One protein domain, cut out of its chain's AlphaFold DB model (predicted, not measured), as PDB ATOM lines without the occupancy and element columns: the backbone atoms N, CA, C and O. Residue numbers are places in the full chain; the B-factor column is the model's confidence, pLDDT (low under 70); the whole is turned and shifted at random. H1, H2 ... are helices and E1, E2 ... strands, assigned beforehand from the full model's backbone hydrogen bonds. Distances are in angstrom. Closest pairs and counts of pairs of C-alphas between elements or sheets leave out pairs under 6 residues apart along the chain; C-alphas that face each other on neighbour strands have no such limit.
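Overview. This is residues 161 to 296 of the 296 residues of the protein "RHS repeat-associated protein" of Winogradskyella wandonensis (UniProt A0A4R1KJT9). A twisted four-strand sheet, E3 E4 E6 E5, has the long helix H3 running along its strands over one face. The small hairpin E1 and E2 lies beyond the E3 edge of this sheet, and helix H2 packs on E1 and, with residues 222 to 226, on H3. The printed part has 136 residues, with named elements in the order E1 E2 E3 H1 H2 E4 H3 H4 E5 E6, a mixed class of four helices and six strands. The larger sheet is mixed, E3 and E4 being parallel and the other neighbours antiparallel. The whole is compact, with a radius of gyration of the C-alphas of 14.5 A, and elongated, spanning 44 by 27 by 26 A.

Arrangement. E1, residues 165 to 169, and E2, residues 172 to 176, form an antiparallel hairpin, with N 167 and O 174 2.9 A apart. E3, residues 182 to 185, is an edge strand parallel to E4, residues 237 to 242, with N 184 and O 238 2.8 A apart. Between them in the chain come H1, residues 186 to 189, and H2, residues 216 to 231; E3, H1, H2 and E4 make a strand-helix-strand unit, two parallel neighbour strands with helices between, and its crossover is right-handed. The closest C-alphas of E1 and H2, Leu 169 and Glu 221, are 6.3 A apart. H3, residues 249 to 272, is the hub, touching H1, H2 and H4, residues 278 to 281. H3 and H2 are closest at Leu 270 and Ala 226, C-alphas 6.3 A apart, at a steep tilt of 58 degrees, the same way. H3 and H4 are closest at the C-alphas of Thr 267 and Pro 278, 5.5 A. E5, residues 282 to 285, and E6, residues 290 to 295, form a hairpin, with N 283 and O 294 2.8 A apart. E6 is also antiparallel to E4, with N 239 and O 293 2.8 A apart. E4, H3, H4 and E5 make a split unit, with E6 between its strands; its crossover is right-handed. H3 on one face makes two layers with the sheet, at a height over the sheet of 9.9 A. In H2 and H3 every O i to N i+4 pair is within hydrogen-bond range; H1 and H4 are too short for one.

Along the chain. E1 begins at C-alpha 165 (14.035, -16.421, -17.367). H2 is 23.1 A long, E4 16.7 A, H3 35.1 A and E6 17.1 A, ending at C-alpha 295 (11.403, -15.390, -32.937).

Size, cuts and confidence. The C-alphas of Glu 161 and Pro 249, the two farthest apart, are 45.1 A apart. The printed part has no cut. The link from H1 to H2 is long, 26 residues. The mean pLDDT of the printed part is 74.6, and 42 residues are under 70, among them 192 to 213.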
ATOM      1  N   GLU A 161      22.628 -21.208 -18.366       57.78
ATOM      2  CA  GLU A 161      22.041 -21.638 -19.642       57.78
ATOM      3  C   GLU A 161      20.713 -22.387 -19.434       57.78
ATOM      4  O   GLU A 161      19.771 -22.154 -20.191       57.78
ATOM      5  N   ASP A 162      20.586 -23.114 -18.321       61.75
ATOM      6  CA  ASP A 162      19.441 -23.943 -17.942       61.75
ATOM      7  C   ASP A 162      18.320 -23.258 -17.132       61.75
ATOM      8  O   ASP A 162      17.255 -23.853 -16.953       61.75
ATOM      9  N   THR A 163      18.488 -22.027 -16.623       71.88
ATOM     10  CA  THR A 163      17.459 -21.417 -15.759       71.88
ATOM     11  C   THR A 163      16.349 -20.713 -16.556       71.88
ATOM     12  O   THR A 163      16.624 -19.947 -17.497       71.88
ATOM     13  N   PRO A 164      15.066 -20.922 -16.182       77.25
ATOM     14  CA  PRO A 164      13.952 -20.219 -16.804       77.25
ATOM     15  C   PRO A 164      14.030 -18.720 -16.505       77.25
ATOM     16  O   PRO A 164      14.033 -18.311 -15.345       77.25
ATOM     17  N   THR A 165      14.048 -17.883 -17.543       82.44
ATOM     18  CA  THR A 165      14.035 -16.421 -17.367       82.44
ATOM     19  C   THR A 165      12.623 -15.885 -17.555       82.44
ATOM     20  O   THR A 165      12.039 -16.122 -18.620       82.44
ATOM     21  N   PRO A 166      12.054 -15.158 -16.582       84.31
ATOM     22  CA  PRO A 166      10.743 -14.552 -16.750       84.31
ATOM     23  C   PRO A 166      10.811 -13.420 -17.781       84.31
ATOM     24  O   PRO A 166      11.672 -12.546 -17.707       84.31
ATOM     25  N   ILE A 167       9.883 -13.428 -18.736       84.75
ATOM     26  CA  ILE A 167       9.671 -12.338 -19.689       84.75
ATOM     27  C   ILE A 167       8.236 -11.850 -19.561       84.75
ATOM     28  O   ILE A 167       7.295 -12.645 -19.616       84.75
ATOM     29  N   THR A 168       8.083 -10.537 -19.421       84.75
ATOM     30  CA  THR A 168       6.790  -9.858 -19.335       84.75
ATOM     31  C   THR A 168       6.486  -9.153 -20.649       84.75
ATOM     32  O   THR A 168       7.276  -8.333 -21.107       84.75
ATOM     33  N   LEU A 169       5.338  -9.476 -21.245       84.06
ATOM     34  CA  LEU A 169       4.812  -8.829 -22.445       84.06
ATOM     35  C   LEU A 169       3.336  -8.491 -22.222       84.06
ATOM     36  O   LEU A 169       2.527  -9.388 -21.973       84.06
ATOM     37  N   GLY A 170       2.971  -7.210 -22.316       77.00
ATOM     38  CA  GLY A 170       1.579  -6.761 -22.220       77.00
ATOM     39  C   GLY A 170       0.922  -7.147 -20.892       77.00
ATOM     40  O   GLY A 170      -0.235  -7.557 -20.876       77.00
ATOM     41  N   GLY A 171       1.689  -7.096 -19.799       81.25
ATOM     42  CA  GLY A 171       1.244  -7.477 -18.454       81.25
ATOM     43  C   GLY A 171       1.204  -8.986 -18.175       81.25
ATOM     44  O   GLY A 171       0.864  -9.383 -17.065       81.25
ATOM     45  N   ILE A 172       1.566  -9.839 -19.140       82.12
ATOM     46  CA  ILE A 172       1.638 -11.294 -18.953       82.12
ATOM     47  C   ILE A 172       3.101 -11.702 -18.804       82.12
ATOM     48  O   ILE A 172       3.892 -11.511 -19.727       82.12
ATOM     49  N   THR A 173       3.446 -12.320 -17.677       86.62
ATOM     50  CA  THR A 173       4.790 -12.860 -17.426       86.62
ATOM     51  C   THR A 173       4.821 -14.359 -17.699       86.62
ATOM     52  O   THR A 173       3.993 -15.103 -17.174       86.62
ATOM     53  N   LYS A 174       5.772 -14.818 -18.518       86.75
ATOM     54  CA  LYS A 174       6.010 -16.247 -18.772       86.75
ATOM     55  C   LYS A 174       7.496 -16.585 -18.675       86.75
ATOM     56  O   LYS A 174       8.317 -15.788 -19.128       86.75
ATOM     57  N   PRO A 175       7.853 -17.758 -18.128       85.81
ATOM     58  CA  PRO A 175       9.225 -18.233 -18.164       85.81
ATOM     59  C   PRO A 175       9.617 -18.627 -19.592       85.81
ATOM     60  O   PRO A 175       8.822 -19.218 -20.327       85.81
ATOM     61  N   ILE A 176      10.853 -18.311 -19.971       85.50
ATOM     62  CA  ILE A 176      11.487 -18.786 -21.199       85.50
ATOM     63  C   ILE A 176      12.601 -19.747 -20.823       85.50
ATOM     64  O   ILE A 176      13.532 -19.367 -20.115       85.50
ATOM     65  N   THR A 177      12.505 -20.962 -21.348       85.00
ATOM     66  CA  THR A 177      13.461 -22.048 -21.125       85.00
ATOM     67  C   THR A 177      14.123 -22.404 -22.462       85.00
ATOM     68  O   THR A 177      13.466 -22.303 -23.506       85.00
ATOM     69  N   PRO A 178      15.402 -22.815 -22.490       81.19
ATOM     70  CA  PRO A 178      16.011 -23.355 -23.704       81.19
ATOM     71  C   PRO A 178      15.172 -24.491 -24.300       81.19
ATOM     72  O   PRO A 178      14.645 -25.339 -23.583       81.19
ATOM     73  N   GLY A 179      14.993 -24.492 -25.621       79.44
ATOM     74  CA  GLY A 179      14.244 -25.542 -26.326       79.44
ATOM     75  C   GLY A 179      12.713 -25.508 -26.169       79.44
ATOM     76  O   GLY A 179      12.018 -26.031 -27.041       79.44
ATOM     77  N   MET A 180      12.161 -24.840 -25.147       83.50
ATOM     78  CA  MET A 180      10.714 -24.662 -24.966       83.50
ATOM     79  C   MET A 180      10.289 -23.208 -25.224       83.50
ATOM     80  O   MET A 180      10.576 -22.321 -24.420       83.50
ATOM     81  N   PRO A 181       9.578 -22.924 -26.331       83.88
ATOM     82  CA  PRO A 181       9.227 -21.557 -26.671       83.88
ATOM     83  C   PRO A 181       8.089 -21.016 -25.796       83.88
ATOM     84  O   PRO A 181       6.998 -21.593 -25.744       83.88
ATOM     85  N   ALA A 182       8.292 -19.844 -25.193       87.81
ATOM     86  CA  ALA A 182       7.223 -19.139 -24.490       87.81
ATOM     87  C   ALA A 182       6.199 -18.601 -25.496       87.81
ATOM     88  O   ALA A 182       6.564 -18.012 -26.512       87.81
ATOM     89  N   THR A 183       4.909 -18.813 -25.235       87.94
ATOM     90  CA  THR A 183       3.840 -18.470 -26.185       87.94
ATOM     91  C   THR A 183       2.931 -17.376 -25.644       87.94
ATOM     92  O   THR A 183       2.364 -17.524 -24.564       87.94
ATOM     93  N   PHE A 184       2.743 -16.310 -26.415       87.00
ATOM     94  CA  PHE A 184       1.901 -15.157 -26.101       87.00
ATOM     95  C   PHE A 184       0.798 -14.983 -27.153       87.00
ATOM     96  O   PHE A 184       0.927 -15.431 -28.293       87.00
ATOM     97  N   SER A 185      -0.294 -14.317 -26.774       84.94
ATOM     98  CA  SER A 185      -1.346 -13.935 -27.720       84.94
ATOM     99  C   SER A 185      -0.875 -12.739 -28.545       84.94
ATOM    100  O   SER A 185      -0.772 -11.624 -28.030       84.94
ATOM    101  N   GLY A 186      -0.591 -12.962 -29.830       83.12
ATOM    102  CA  GLY A 186      -0.181 -11.900 -30.748       83.12
ATOM    103  C   GLY A 186      -1.294 -10.877 -30.967       83.12
ATOM    104  O   GLY A 186      -1.041  -9.677 -30.970       83.12
ATOM    105  N   ALA A 187      -2.546 -11.336 -31.047       79.25
ATOM    106  CA  ALA A 187      -3.702 -10.461 -31.231       79.25
ATOM    107  C   ALA A 187      -3.913  -9.490 -30.055       79.25
ATOM    108  O   ALA A 187      -4.316  -8.351 -30.276       79.25
ATOM    109  N   ASN A 188      -3.615  -9.918 -28.824       81.25
ATOM    110  CA  ASN A 188      -3.725  -9.056 -27.643       81.25
ATOM    111  C   ASN A 188      -2.554  -8.090 -27.529       81.25
ATOM    112  O   ASN A 188      -2.725  -6.959 -27.094       81.25
ATOM    113  N   TYR A 189      -1.366  -8.544 -27.918       85.50
ATOM    114  CA  TYR A 189      -0.161  -7.750 -27.788       85.50
ATOM    115  C   TYR A 189      -0.062  -6.662 -28.864       85.50
ATOM    116  O   TYR A 189       0.121  -5.489 -28.558       85.50
ATOM    117  N   PHE A 190      -0.237  -7.029 -30.136       83.00
ATOM    118  CA  PHE A 190      -0.016  -6.129 -31.273       83.00
ATOM    119  C   PHE A 190      -1.181  -5.176 -31.574       83.00
ATOM    120  O   PHE A 190      -1.109  -4.390 -32.521       83.00
ATOM    121  N   ASN A 191      -2.239  -5.212 -30.763       77.88
ATOM    122  CA  ASN A 191      -3.364  -4.292 -30.841       77.88
ATOM    123  C   ASN A 191      -3.380  -3.382 -29.602       77.88
ATOM    124  O   ASN A 191      -4.101  -3.645 -28.643       77.88
ATOM    125  N   GLY A 192      -2.565  -2.319 -29.613       60.12
ATOM    126  CA  GLY A 192      -2.151  -1.544 -28.427       60.12
ATOM    127  C   GLY A 192      -3.217  -0.737 -27.672       60.12
ATOM    128  O   GLY A 192      -2.875   0.169 -26.925       60.12
ATOM    129  N   GLY A 193      -4.502  -1.058 -27.829       57.22
ATOM    130  CA  GLY A 193      -5.583  -0.453 -27.049       57.22
ATOM    131  C   GLY A 193      -6.702  -1.407 -26.640       57.22
ATOM    132  O   GLY A 193      -7.660  -0.957 -26.020       57.22
ATOM    133  N   ALA A 194      -6.638  -2.699 -26.990       57.91
ATOM    134  CA  ALA A 194      -7.701  -3.629 -26.631       57.91
ATOM    135  C   ALA A 194      -7.262  -5.098 -26.667       57.91
ATOM    136  O   ALA A 194      -6.680  -5.557 -27.652       57.91
ATOM    137  N   SER A 195      -7.648  -5.863 -25.639       67.44
ATOM    138  CA  SER A 195      -7.577  -7.328 -25.649       67.44
ATOM    139  C   SER A 195      -8.533  -7.875 -26.709       67.44
ATOM    140  O   SER A 195      -9.711  -8.121 -26.441       67.44
ATOM    141  N   ALA A 196      -8.028  -8.036 -27.932       63.59
ATOM    142  CA  ALA A 196      -8.793  -8.537 -29.071       63.59
ATOM    143  C   ALA A 196      -9.341  -9.957 -28.833       63.59
ATOM    144  O   ALA A 196     -10.358 -10.359 -29.405       63.59
ATOM    145  N   VAL A 197      -8.662 -10.714 -27.973       67.50
ATOM    146  CA  VAL A 197      -8.938 -12.101 -27.615       67.50
ATOM    147  C   VAL A 197      -8.800 -12.252 -26.093       67.50
ATOM    148  O   VAL A 197      -7.961 -11.621 -25.454       67.50
ATOM    149  N   THR A 198      -9.625 -13.074 -25.456       65.56
ATOM    150  CA  THR A 198      -9.446 -13.444 -24.048       65.56
ATOM    151  C   THR A 198      -8.199 -14.313 -23.875       65.56
ATOM    152  O   THR A 198      -7.644 -14.847 -24.836       65.56
ATOM    153  N   THR A 199      -7.758 -14.478 -22.630       61.50
ATOM    154  CA  THR A 199      -6.722 -15.453 -22.253       61.50
ATOM    155  C   THR A 199      -7.055 -16.868 -22.724       61.50
ATOM    156  O   THR A 199      -6.158 -17.607 -23.117       61.50
ATOM    157  N   ASP A 200      -8.347 -17.193 -22.777       60.03
ATOM    158  CA  ASP A 200      -8.871 -18.509 -23.160       60.03
ATOM    159  C   ASP A 200      -9.052 -18.658 -24.683       60.03
ATOM    160  O   ASP A 200      -9.666 -19.612 -25.156       60.03
ATOM    161  N   GLY A 201      -8.569 -17.690 -25.472       59.66
ATOM    162  CA  GLY A 201      -8.600 -17.744 -26.935       59.66
ATOM    163  C   GLY A 201      -9.920 -17.307 -27.583       59.66
ATOM    164  O   GLY A 201     -10.059 -17.415 -28.801       59.66
ATOM    165  N   ARG A 202     -10.892 -16.779 -26.822       66.06
ATOM    166  CA  ARG A 202     -12.189 -16.318 -27.362       66.06
ATOM    167  C   ARG A 202     -12.120 -14.854 -27.803       66.06
ATOM    168  O   ARG A 202     -11.638 -14.009 -27.055       66.06
ATOM    169  N   ARG A 203     -12.608 -14.511 -29.002       64.50
ATOM    170  CA  ARG A 203     -12.573 -13.119 -29.501       64.50
ATOM    171  C   ARG A 203     -13.549 -12.220 -28.733       64.50
ATOM    172  O   ARG A 203     -14.660 -12.647 -28.432       64.50
ATOM    173  N   ARG A 204     -13.166 -10.960 -28.498       64.44
ATOM    174  CA  ARG A 204     -14.059  -9.905 -27.987       64.44
ATOM    175  C   ARG A 204     -14.557  -9.024 -29.149       64.44
ATOM    176  O   ARG A 204     -13.795  -8.186 -29.639       64.44
ATOM    177  N   PRO A 205     -15.795  -9.213 -29.642       58.50
ATOM    178  CA  PRO A 205     -16.287  -8.522 -30.840       58.50
ATOM    179  C   PRO A 205     -16.422  -7.002 -30.657       58.50
ATOM    180  O   PRO A 205     -16.185  -6.256 -31.597       58.50
ATOM    181  N   GLU A 206     -16.700  -6.536 -29.440       56.38
ATOM    182  CA  GLU A 206     -16.879  -5.111 -29.101       56.38
ATOM    183  C   GLU A 206     -15.571  -4.299 -29.132       56.38
ATOM    184  O   GLU A 206     -15.582  -3.075 -29.218       56.38
ATOM    185  N   LEU A 207     -14.428  -4.987 -29.088       55.16
ATOM    186  CA  LEU A 207     -13.097  -4.401 -28.907       55.16
ATOM    187  C   LEU A 207     -12.228  -4.445 -30.176       55.16
ATOM    188  O   LEU A 207     -11.045  -4.109 -30.139       55.16
ATOM    189  N   THR A 208     -12.782  -4.908 -31.303       56.47
ATOM    190  CA  THR A 208     -12.004  -5.335 -32.479       56.47
ATOM    191  C   THR A 208     -12.531  -4.777 -33.799       56.47
ATOM    192  O   THR A 208     -12.765  -5.529 -34.734       56.47
ATOM    193  N   SER A 209     -12.710  -3.456 -33.886       51.56
ATOM    194  CA  SER A 209     -13.095  -2.775 -35.137       51.56
ATOM    195  C   SER A 209     -11.980  -1.930 -35.769       51.56
ATOM    196  O   SER A 209     -12.145  -1.418 -36.877       51.56
ATOM    197  N   LYS A 210     -10.847  -1.731 -35.073       58.88
ATOM    198  CA  LYS A 210      -9.719  -0.905 -35.539       58.88
ATOM    199  C   LYS A 210      -8.370  -1.464 -35.080       58.88
ATOM    200  O   LYS A 210      -8.235  -1.948 -33.960       58.88
ATOM    201  N   LEU A 211      -7.371  -1.369 -35.963       67.25
ATOM    202  CA  LEU A 211      -5.964  -1.667 -35.679       67.25
ATOM    203  C   LEU A 211      -5.353  -0.515 -34.873       67.25
ATOM    204  O   LEU A 211      -5.087   0.547 -35.435       67.25
ATOM    205  N   ASN A 212      -5.088  -0.723 -33.585       67.50
ATOM    206  CA  ASN A 212      -4.521   0.326 -32.739       67.50
ATOM    207  C   ASN A 212      -2.984   0.393 -32.847       67.50
ATOM    208  O   ASN A 212      -2.328  -0.638 -33.053       67.50
ATOM    209  N   PRO A 213      -2.367   1.585 -32.741       68.94
ATOM    210  CA  PRO A 213      -0.917   1.714 -32.588       68.94
ATOM    211  C   PRO A 213      -0.428   0.973 -31.332       68.94
ATOM    212  O   PRO A 213      -1.184   0.833 -30.377       68.94
ATOM    213  N   LEU A 214       0.817   0.483 -31.348       73.00
ATOM    214  CA  LEU A 214       1.465  -0.037 -30.137       73.00
ATOM    215  C   LEU A 214       1.730   1.118 -29.166       73.00
ATOM    216  O   LEU A 214       2.057   2.225 -29.603       73.00
ATOM    217  N   THR A 215       1.641   0.851 -27.865       72.81
ATOM    218  CA  THR A 215       2.066   1.812 -26.840       72.81
ATOM    219  C   THR A 215       3.595   1.881 -26.756       72.81
ATOM    220  O   THR A 215       4.308   0.962 -27.172       72.81
ATOM    221  N   SER A 216       4.126   2.959 -26.176       68.94
ATOM    222  CA  SER A 216       5.567   3.101 -25.917       68.94
ATOM    223  C   SER A 216       6.110   1.990 -25.006       68.94
ATOM    224  O   SER A 216       7.211   1.492 -25.235       68.94
ATOM    225  N   SER A 217       5.320   1.544 -24.024       74.88
ATOM    226  CA  SER A 217       5.671   0.420 -23.147       74.88
ATOM    227  C   SER A 217       5.812  -0.895 -23.914       74.88
ATOM    228  O   SER A 217       6.818  -1.582 -23.756       74.88
ATOM    229  N   GLN A 218       4.872  -1.206 -24.810       79.19
ATOM    230  CA  GLN A 218       4.938  -2.404 -25.648       79.19
ATOM    231  C   GLN A 218       6.142  -2.366 -26.597       79.19
ATOM    232  O   GLN A 218       6.834  -3.362 -26.790       79.19
ATOM    233  N   LEU A 219       6.457  -1.205 -27.173       76.31
ATOM    234  CA  LEU A 219       7.629  -1.095 -28.041       76.31
ATOM    235  C   LEU A 219       8.940  -1.346 -27.273       76.31
ATOM    236  O   LEU A 219       9.836  -2.030 -27.777       76.31
ATOM    237  N   ARG A 220       9.036  -0.842 -26.036       74.38
ATOM    238  CA  ARG A 220      10.182  -1.081 -25.147       74.38
ATOM    239  C   ARG A 220      10.305  -2.555 -24.767       74.38
ATOM    240  O   ARG A 220      11.394  -3.112 -24.846       74.38
ATOM    241  N   GLU A 221       9.195  -3.195 -24.413       83.94
ATOM    242  CA  GLU A 221       9.136  -4.633 -24.131       83.94
ATOM    243  C   GLU A 221       9.619  -5.480 -25.321       83.94
ATOM    244  O   GLU A 221      10.455  -6.364 -25.138       83.94
ATOM    245  N   LEU A 222       9.170  -5.185 -26.550       83.31
ATOM    246  CA  LEU A 222       9.650  -5.878 -27.755       83.31
ATOM    247  C   LEU A 222      11.137  -5.652 -28.020       83.31
ATOM    248  O   LEU A 222      11.825  -6.563 -28.475       83.31
ATOM    249  N   THR A 223      11.630  -4.444 -27.762       78.44
ATOM    250  CA  THR A 223      13.046  -4.117 -27.956       78.44
ATOM    251  C   THR A 223      13.911  -4.889 -26.964       78.44
ATOM    252  O   THR A 223      14.890  -5.522 -27.361       78.44
ATOM    253  N   ASN A 224      13.497  -4.935 -25.696       81.25
ATOM    254  CA  ASN A 224      14.152  -5.736 -24.662       81.25
ATOM    255  C   ASN A 224      14.129  -7.229 -25.009       81.25
ATOM    256  O   ASN A 224      15.145  -7.908 -24.880       81.25
ATOM    257  N   LEU A 225      12.992  -7.728 -25.500       84.94
ATOM    258  CA  LEU A 225      12.855  -9.106 -25.959       84.94
ATOM    259  C   LEU A 225      13.815  -9.422 -27.111       84.94
ATOM    260  O   LEU A 225      14.469 -10.462 -27.099       84.94
ATOM    261  N   ALA A 226      13.906  -8.539 -28.105       82.12
ATOM    262  CA  ALA A 226      14.801  -8.720 -29.242       82.12
ATOM    263  C   ALA A 226      16.266  -8.785 -28.789       82.12
ATOM    264  O   ALA A 226      16.975  -9.712 -29.171       82.12
ATOM    265  N   ASN A 227      16.691  -7.867 -27.920       79.94
ATOM    266  CA  ASN A 227      18.045  -7.868 -27.361       79.94
ATOM    267  C   ASN A 227      18.330  -9.147 -26.564       79.94
ATOM    268  O   ASN A 227      19.381  -9.761 -26.735       79.94
ATOM    269  N   PHE A 228      17.366  -9.604 -25.763       80.75
ATOM    270  CA  PHE A 228      17.479 -10.854 -25.018       80.75
ATOM    271  C   PHE A 228      17.675 -12.072 -25.935       80.75
ATOM    272  O   PHE A 228      18.550 -12.899 -25.681       80.75
ATOM    273  N   LEU A 229      16.889 -12.184 -27.010       82.75
ATOM    274  CA  LEU A 229      16.962 -13.315 -27.945       82.75
ATOM    275  C   LEU A 229      18.221 -13.286 -28.821       82.75
ATOM    276  O   LEU A 229      18.739 -14.341 -29.172       82.75
ATOM    277  N   ILE A 230      18.755 -12.100 -29.128       76.94
ATOM    278  CA  ILE A 230      20.035 -11.961 -29.841       76.94
ATOM    279  C   ILE A 230      21.180 -12.566 -29.018       76.94
ATOM    280  O   ILE A 230      22.034 -13.252 -29.581       76.94
ATOM    281  N   VAL A 231      21.173 -12.349 -27.701       77.12
ATOM    282  CA  VAL A 231      22.178 -12.899 -26.777       77.12
ATOM    283  C   VAL A 231      21.931 -14.387 -26.484       77.12
ATOM    284  O   VAL A 231      22.878 -15.123 -26.228       77.12
ATOM    285  N   ASN A 232      20.682 -14.861 -26.573       77.75
ATOM    286  CA  ASN A 232      20.281 -16.227 -26.215       77.75
ATOM    287  C   ASN A 232      19.696 -17.012 -27.412       77.75
ATOM    288  O   ASN A 232      18.479 -17.216 -27.476       77.75
ATOM    289  N   PRO A 233      20.527 -17.541 -28.331       76.88
ATOM    290  CA  PRO A 233      20.066 -18.160 -29.583       76.88
ATOM    291  C   PRO A 233      19.273 -19.472 -29.406       76.88
ATOM    292  O   PRO A 233      18.573 -19.907 -30.321       76.88
ATOM    293  N   ASN A 234      19.365 -20.116 -28.238       82.19
ATOM    294  CA  ASN A 234      18.642 -21.357 -27.925       82.19
ATOM    295  C   ASN A 234      17.225 -21.113 -27.375       82.19
ATOM    296  O   ASN A 234      16.457 -22.060 -27.168       82.19
ATOM    297  N   ARG A 235      16.867 -19.848 -27.132       83.75
ATOM    298  CA  ARG A 235      15.572 -19.437 -26.586       83.75
ATOM    299  C   ARG A 235      14.684 -18.914 -27.706       83.75
ATOM    300  O   ARG A 235      15.154 -18.378 -28.703       83.75
ATOM    301  N   ARG A 236      13.375 -19.129 -27.573       87.19
ATOM    302  CA  ARG A 236      12.401 -18.812 -28.624       87.19
ATOM    303  C   ARG A 236      11.122 -18.249 -28.030       87.19
ATOM    304  O   ARG A 236      10.695 -18.667 -26.954       87.19
ATOM    305  N   VAL A 237      10.478 -17.350 -28.767       90.12
ATOM    306  CA  VAL A 237       9.184 -16.762 -28.389       90.12
ATOM    307  C   VAL A 237       8.190 -16.922 -29.519       90.12
ATOM    308  O   VAL A 237       8.515 -16.657 -30.672       90.12
ATOM    309  N   ASN A 238       6.966 -17.315 -29.179       89.62
ATOM    310  CA  ASN A 238       5.861 -17.430 -30.113       89.62
ATOM    311  C   ASN A 238       4.809 -16.360 -29.846       89.62
ATOM    312  O   ASN A 238       4.343 -16.209 -28.718       89.62
ATOM    313  N   PHE A 239       4.335 -15.732 -30.913       89.06
ATOM    314  CA  PHE A 239       3.085 -14.989 -30.932       89.06
ATOM    315  C   PHE A 239       2.061 -15.790 -31.728       89.06
ATOM    316  O   PHE A 239       2.248 -16.017 -32.925       89.06
ATOM    317  N   CYS A 240       1.008 -16.249 -31.055       85.56
ATOM    318  CA  CYS A 240      -0.056 -17.045 -31.660       85.56
ATOM    319  C   CYS A 240      -1.320 -16.200 -31.881       85.56
ATOM    320  O   CYS A 240      -1.641 -15.307 -31.093       85.56
ATOM    321  N   TYR A 241      -2.012 -16.484 -32.981       81.62
ATOM    322  CA  TYR A 241      -3.225 -15.817 -33.445       81.62
ATOM    323  C   TYR A 241      -4.313 -16.871 -33.688       81.62
ATOM    324  O   TYR A 241      -3.990 -17.950 -34.187       81.62
ATOM    325  N   PRO A 242      -5.583 -16.579 -33.360       75.31
ATOM    326  CA  PRO A 242      -6.674 -17.537 -33.524       75.31
ATOM    327  C   PRO A 242      -6.970 -17.834 -35.002       75.31
ATOM    328  O   PRO A 242      -6.743 -16.994 -35.873       75.31
ATOM    329  N   ASP A 243      -7.507 -19.024 -35.276       70.62
ATOM    330  CA  ASP A 243      -7.921 -19.465 -36.606       70.62
ATOM    331  C   ASP A 243      -9.143 -18.673 -37.052       70.62
ATOM    332  O   ASP A 243     -10.152 -18.551 -36.353       70.62
ATOM    333  N   THR A 244      -9.039 -18.136 -38.258       64.38
ATOM    334  CA  THR A 244     -10.065 -17.322 -38.893       64.38
ATOM    335  C   THR A 244     -10.920 -18.114 -39.877       64.38
ATOM    336  O   THR A 244     -11.870 -17.555 -40.429       64.38
ATOM    337  N   SER A 245     -10.638 -19.408 -40.088       61.69
ATOM    338  CA  SER A 245     -11.293 -20.259 -41.091       61.69
ATOM    339  C   SER A 245     -12.821 -20.312 -40.975       61.69
ATOM    340  O   SER A 245     -13.502 -20.398 -41.995       61.69
ATOM    341  N   ARG A 246     -13.368 -20.200 -39.755       58.31
ATOM    342  CA  ARG A 246     -14.816 -20.252 -39.461       58.31
ATOM    343  C   ARG A 246     -15.445 -18.893 -39.137       58.31
ATOM    344  O   ARG A 246     -16.567 -18.837 -38.645       58.31
ATOM    345  N   THR A 247     -14.718 -17.801 -39.351       63.97
ATOM    346  CA  THR A 247     -15.129 -16.465 -38.893       63.97
ATOM    347  C   THR A 247     -15.664 -15.584 -40.022       63.97
ATOM    348  O   THR A 247     -15.489 -15.884 -41.201       63.97
ATOM    349  N   ASN A 248     -16.329 -14.481 -39.661       69.00
ATOM    350  CA  ASN A 248     -16.826 -13.485 -40.613       69.00
ATOM    351  C   ASN A 248     -15.682 -12.997 -41.545       69.00
ATOM    352  O   ASN A 248     -14.586 -12.716 -41.056       69.00
ATOM    353  N   PRO A 249     -15.897 -12.849 -42.866       72.31
ATOM    354  CA  PRO A 249     -14.860 -12.410 -43.807       72.31
ATOM    355  C   PRO A 249     -14.120 -11.117 -43.422       72.31
ATOM    356  O   PRO A 249     -12.918 -11.000 -43.661       72.31
ATOM    357  N   LEU A 250     -14.811 -10.150 -42.808       69.75
ATOM    358  CA  LEU A 250     -14.194  -8.900 -42.339       69.75
ATOM    359  C   LEU A 250     -13.213  -9.146 -41.188       69.75
ATOM    360  O   LEU A 250     -12.130  -8.570 -41.142       69.75
ATOM    361  N   LEU A 251     -13.577 -10.068 -40.305       69.19
ATOM    362  CA  LEU A 251     -12.816 -10.465 -39.129       69.19
ATOM    363  C   LEU A 251     -11.518 -11.171 -39.504       69.19
ATOM    364  O   LEU A 251     -10.449 -10.874 -38.970       69.19
ATOM    365  N   LYS A 252     -11.626 -12.083 -40.472       74.69
ATOM    366  CA  LYS A 252     -10.483 -12.758 -41.074       74.69
ATOM    367  C   LYS A 252      -9.482 -11.743 -41.620       74.69
ATOM    368  O   LYS A 252      -8.307 -11.794 -41.276       74.69
ATOM    369  N   LYS A 253      -9.973 -10.764 -42.381       75.88
ATOM    370  CA  LYS A 253      -9.144  -9.703 -42.958       75.88
ATOM    371  C   LYS A 253      -8.410  -8.883 -41.892       75.88
ATOM    372  O   LYS A 253      -7.246  -8.556 -42.083       75.88
ATOM    373  N   GLU A 254      -9.059  -8.540 -40.781       73.69
ATOM    374  CA  GLU A 254      -8.419  -7.791 -39.689       73.69
ATOM    375  C   GLU A 254      -7.294  -8.565 -39.004       73.69
ATOM    376  O   GLU A 254      -6.230  -8.001 -38.750       73.69
ATOM    377  N   LEU A 255      -7.513  -9.846 -38.712       75.12
ATOM    378  CA  LEU A 255      -6.501 -10.692 -38.079       75.12
ATOM    379  C   LEU A 255      -5.332 -10.983 -39.023       75.12
ATOM    380  O   LEU A 255      -4.187 -10.941 -38.578       75.12
ATOM    381  N   ASP A 256      -5.599 -11.175 -40.315       77.12
ATOM    382  CA  ASP A 256      -4.555 -11.303 -41.334       77.12
ATOM    383  C   ASP A 256      -3.722 -10.005 -41.418       77.12
ATOM    384  O   ASP A 256      -2.492 -10.047 -41.440       77.12
ATOM    385  N   MET A 257      -4.367  -8.830 -41.365       74.12
ATOM    386  CA  MET A 257      -3.663  -7.540 -41.314       74.12
ATOM    387  C   MET A 257      -2.841  -7.360 -40.027       74.12
ATOM    388  O   MET A 257      -1.724  -6.848 -40.093       74.12
ATOM    389  N   LEU A 258      -3.361  -7.768 -38.861       77.88
ATOM    390  CA  LEU A 258      -2.610  -7.751 -37.596       77.88
ATOM    391  C   LEU A 258      -1.386  -8.661 -37.661       77.88
ATOM    392  O   LEU A 258      -0.306  -8.267 -37.221       77.88
ATOM    393  N   PHE A 259      -1.556  -9.858 -38.216       80.94
ATOM    394  CA  PHE A 259      -0.488 -10.832 -38.373       80.94
ATOM    395  C   PHE A 259       0.648 -10.270 -39.233       80.94
ATOM    396  O   PHE A 259       1.790 -10.224 -38.772       80.94
ATOM    397  N   GLU A 260       0.342  -9.749 -40.423       80.12
ATOM    398  CA  GLU A 260       1.354  -9.138 -41.296       80.12
ATOM    399  C   GLU A 260       2.040  -7.941 -40.632       80.12
ATOM    400  O   GLU A 260       3.267  -7.865 -40.581       80.12
ATOM    401  N   ARG A 261       1.257  -7.053 -40.012       78.38
ATOM    402  CA  ARG A 261       1.792  -5.884 -39.309       78.38
ATOM    403  C   ARG A 261       2.744  -6.268 -38.177       78.38
ATOM    404  O   ARG A 261       3.768  -5.616 -37.987       78.38
ATOM    405  N   SER A 262       2.415  -7.303 -37.407       82.25
ATOM    406  CA  SER A 262       3.272  -7.753 -36.307       82.25
ATOM    407  C   SER A 262       4.622  -8.272 -36.798       82.25
ATOM    408  O   SER A 262       5.648  -7.998 -36.176       82.25
ATOM    409  N   PHE A 263       4.649  -8.946 -37.950       80.06
ATOM    410  CA  PHE A 263       5.893  -9.387 -38.570       80.06
ATOM    411  C   PHE A 263       6.773  -8.199 -38.978       80.06
ATOM    412  O   PHE A 263       7.969  -8.188 -38.687       80.06
ATOM    413  N   ASP A 264       6.187  -7.177 -39.599       75.31
ATOM    414  CA  ASP A 264       6.921  -5.979 -40.020       75.31
ATOM    415  C   ASP A 264       7.504  -5.212 -38.824       75.31
ATOM    416  O   ASP A 264       8.643  -4.743 -38.866       75.31
ATOM    417  N   ILE A 265       6.766  -5.141 -37.715       74.44
ATOM    418  CA  ILE A 265       7.250  -4.516 -36.476       74.44
ATOM    419  C   ILE A 265       8.455  -5.283 -35.923       74.44
ATOM    420  O   ILE A 265       9.501  -4.687 -35.671       74.44
ATOM    421  N   ILE A 266       8.340  -6.607 -35.771       77.50
ATOM    422  CA  ILE A 266       9.418  -7.433 -35.207       77.50
ATOM    423  C   ILE A 266      10.661  -7.391 -36.106       77.50
ATOM    424  O   ILE A 266      11.775  -7.218 -35.610       77.50
ATOM    425  N   THR A 267      10.493  -7.516 -37.427       72.31
ATOM    426  CA  THR A 267      11.624  -7.434 -38.368       72.31
ATOM    427  C   THR A 267      12.337  -6.091 -38.283       72.31
ATOM    428  O   THR A 267      13.565  -6.061 -38.321       72.31
ATOM    429  N   THR A 268      11.593  -4.993 -38.145       70.69
ATOM    430  CA  THR A 268      12.162  -3.647 -38.015       70.69
ATOM    431  C   THR A 268      12.976  -3.513 -36.731       70.69
ATOM    432  O   THR A 268      14.112  -3.054 -36.780       70.69
ATOM    433  N   ILE A 269      12.451  -3.988 -35.598       72.50
ATOM    434  CA  ILE A 269      13.166  -3.961 -34.312       72.50
ATOM    435  C   ILE A 269      14.469  -4.768 -34.391       72.50
ATOM    436  O   ILE A 269      15.519  -4.279 -33.989       72.50
ATOM    437  N   LEU A 270      14.435  -5.970 -34.974       70.00
ATOM    438  CA  LEU A 270      15.639  -6.796 -35.130       70.00
ATOM    439  C   LEU A 270      16.696  -6.126 -36.019       70.00
ATOM    440  O   LEU A 270      17.877  -6.165 -35.682       70.00
ATOM    441  N   LYS A 271      16.294  -5.482 -37.124       69.69
ATOM    442  CA  LYS A 271      17.229  -4.717 -37.971       69.69
ATOM    443  C   LYS A 271      17.886  -3.582 -37.195       69.69
ATOM    444  O   LYS A 271      19.096  -3.408 -37.295       69.69
ATOM    445  N   ASN A 272      17.099  -2.846 -36.414       67.81
ATOM    446  CA  ASN A 272      17.595  -1.721 -35.623       67.81
ATOM    447  C   ASN A 272      18.580  -2.175 -34.537       67.81
ATOM    448  O   ASN A 272      19.512  -1.446 -34.224       67.81
ATOM    449  N   ASN A 273      18.424  -3.402 -34.033       65.81
ATOM    450  CA  ASN A 273      19.330  -4.026 -33.067       65.81
ATOM    451  C   ASN A 273      20.513  -4.774 -33.723       65.81
ATOM    452  O   ASN A 273      21.132  -5.629 -33.094       65.81
ATOM    453  N   GLY A 274      20.836  -4.492 -34.992       64.62
ATOM    454  CA  GLY A 274      22.042  -5.013 -35.652       64.62
ATOM    455  C   GLY A 274      21.923  -6.428 -36.233       64.62
ATOM    456  O   GLY A 274      22.929  -7.035 -36.600       64.62
ATOM    457  N   VAL A 275      20.713  -6.985 -36.358       69.88
ATOM    458  CA  VAL A 275      20.520  -8.297 -36.992       69.88
ATOM    459  C   VAL A 275      20.589  -8.165 -38.516       69.88
ATOM    460  O   VAL A 275      19.638  -7.728 -39.163       69.88
ATOM    461  N   ASN A 276      21.688  -8.643 -39.106       69.94
ATOM    462  CA  ASN A 276      21.946  -8.578 -40.553       69.94
ATOM    463  C   ASN A 276      20.881  -9.276 -41.421       69.94
ATOM    464  O   ASN A 276      20.648  -8.881 -42.562       69.94
ATOM    465  N   ASN A 277      20.225 -10.327 -40.913       77.75
ATOM    466  CA  ASN A 277      19.152 -11.019 -41.631       77.75
ATOM    467  C   ASN A 277      17.980 -11.380 -40.699       77.75
ATOM    468  O   ASN A 277      17.899 -12.515 -40.217       77.75
ATOM    469  N   PRO A 278      17.054 -10.440 -40.447       71.06
ATOM    470  CA  PRO A 278      15.944 -10.647 -39.514       71.06
ATOM    471  C   PRO A 278      14.980 -11.739 -39.992       71.06
ATOM    472  O   PRO A 278      14.416 -12.463 -39.181       71.06
ATOM    473  N   ASN A 279      14.837 -11.938 -41.306       72.62
ATOM    474  CA  ASN A 279      13.928 -12.942 -41.863       72.62
ATOM    475  C   ASN A 279      14.382 -14.382 -41.576       72.62
ATOM    476  O   ASN A 279      13.565 -15.293 -41.616       72.62
ATOM    477  N   LYS A 280      15.669 -14.604 -41.269       75.62
ATOM    478  CA  LYS A 280      16.169 -15.907 -40.796       75.62
ATOM    479  C   LYS A 280      15.883 -16.153 -39.310       75.62
ATOM    480  O   LYS A 280      15.893 -17.300 -38.879       75.62
ATOM    481  N   ARG A 281      15.638 -15.083 -38.550       74.81
ATOM    482  CA  ARG A 281      15.351 -15.089 -37.106       74.81
ATOM    483  C   ARG A 281      13.852 -15.132 -36.806       74.81
ATOM    484  O   ARG A 281      13.459 -15.274 -35.657       74.81
ATOM    485  N   ILE A 282      13.004 -15.033 -37.832       82.44
ATOM    486  CA  ILE A 282      11.551 -15.059 -37.682       82.44
ATOM    487  C   ILE A 282      10.957 -16.163 -38.553       82.44
ATOM    488  O   ILE A 282      11.103 -16.154 -39.773       82.44
ATOM    489  N   LEU A 283      10.220 -17.086 -37.938       82.38
ATOM    490  CA  LEU A 283       9.467 -18.120 -38.644       82.38
ATOM    491  C   LEU A 283       7.970 -17.836 -38.592       82.38
ATOM    492  O   LEU A 283       7.412 -17.570 -37.528       82.38
ATOM    493  N   ARG A 284       7.306 -17.977 -39.739       81.25
ATOM    494  CA  ARG A 284       5.845 -17.978 -39.855       81.25
ATOM    495  C   ARG A 284       5.354 -19.421 -39.972       81.25
ATOM    496  O   ARG A 284       5.937 -20.216 -40.704       81.25
ATOM    497  N   SER A 285       4.303 -19.776 -39.243       77.44
ATOM    498  CA  SER A 285       3.722 -21.124 -39.250       77.44
ATOM    499  C   SER A 285       2.225 -21.074 -38.953       77.44
ATOM    500  O   SER A 285       1.740 -20.116 -38.364       77.44
ATOM    501  N   THR A 286       1.495 -22.128 -39.312       68.25
ATOM    502  CA  THR A 286       0.078 -22.332 -38.961       68.25
ATOM    503  C   THR A 286      -0.107 -23.237 -37.729       68.25
ATOM    504  O   THR A 286      -1.208 -23.677 -37.405       68.25
ATOM    505  N   LYS A 287       0.977 -23.554 -37.002       57.78
ATOM    506  CA  LYS A 287       0.946 -24.416 -35.807       57.78
ATOM    507  C   LYS A 287       0.659 -23.618 -34.525       57.78
ATOM    508  O   LYS A 287       1.577 -23.361 -33.746       57.78
ATOM    509  N   CYS A 288      -0.595 -23.201 -34.345       53.56
ATOM    510  CA  CYS A 288      -1.176 -22.670 -33.096       53.56
ATOM    511  C   CYS A 288      -2.646 -22.305 -33.352       53.56
ATOM    512  O   CYS A 288      -2.876 -21.178 -33.759       53.56
ATOM    513  N   GLN A 289      -3.617 -23.216 -33.180       60.59
ATOM    514  CA  GLN A 289      -5.064 -22.934 -33.341       60.59
ATOM    515  C   GLN A 289      -5.431 -21.951 -34.492       60.59
ATOM    516  O   GLN A 289      -6.416 -21.256 -34.313       60.59
ATOM    517  N   GLY A 290      -4.658 -21.811 -35.592       70.56
ATOM    518  CA  GLY A 290      -4.557 -20.558 -36.376       70.56
ATOM    519  C   GLY A 290      -3.135 -20.227 -36.887       70.56
ATOM    520  O   GLY A 290      -2.492 -21.076 -37.502       70.56
ATOM    521  N   PHE A 291      -2.626 -19.004 -36.662       74.38
ATOM    522  CA  PHE A 291      -1.310 -18.535 -37.154       74.38
ATOM    523  C   PHE A 291      -0.290 -18.306 -36.032       74.38
ATOM    524  O   PHE A 291      -0.640 -18.024 -34.888       74.38
ATOM    525  N   ARG A 292       1.002 -18.383 -36.365       81.25
ATOM    526  CA  ARG A 292       2.117 -18.229 -35.427       81.25
ATOM    527  C   ARG A 292       3.298 -17.495 -36.046       81.25
ATOM    528  O   ARG A 292       3.743 -17.837 -37.142       81.25
ATOM    529  N   ILE A 293       3.860 -16.567 -35.279       80.69
ATOM    530  CA  ILE A 293       5.177 -15.968 -35.510       80.69
ATOM    531  C   ILE A 293       6.113 -16.464 -34.414       80.69
ATOM    532  O   ILE A 293       5.769 -16.382 -33.241       80.69
ATOM    533  N   THR A 294       7.269 -17.002 -34.786       79.75
ATOM    534  CA  THR A 294       8.308 -17.449 -33.848       79.75
ATOM    535  C   THR A 294       9.557 -16.611 -34.039       79.75
ATOM    536  O   THR A 294      10.023 -16.511 -35.169       79.75
ATOM    537  N   ILE A 295      10.099 -16.060 -32.959       82.12
ATOM    538  CA  ILE A 295      11.403 -15.390 -32.937       82.12
ATOM    539  C   ILE A 295      12.434 -16.376 -32.373       82.12
ATOM    540  O   ILE A 295      12.155 -17.042 -31.370       82.12
ATOM    541  N   ILE A 296      13.572 -16.494 -33.058       77.75
ATOM    542  CA  ILE A 296      14.738 -17.360 -32.787       77.75
ATOM    543  C   ILE A 296      15.990 -16.482 -32.779       77.75
ATOM    544  O   ILE A 296      15.946 -15.431 -33.450       77.75
TER     545      ILE A 296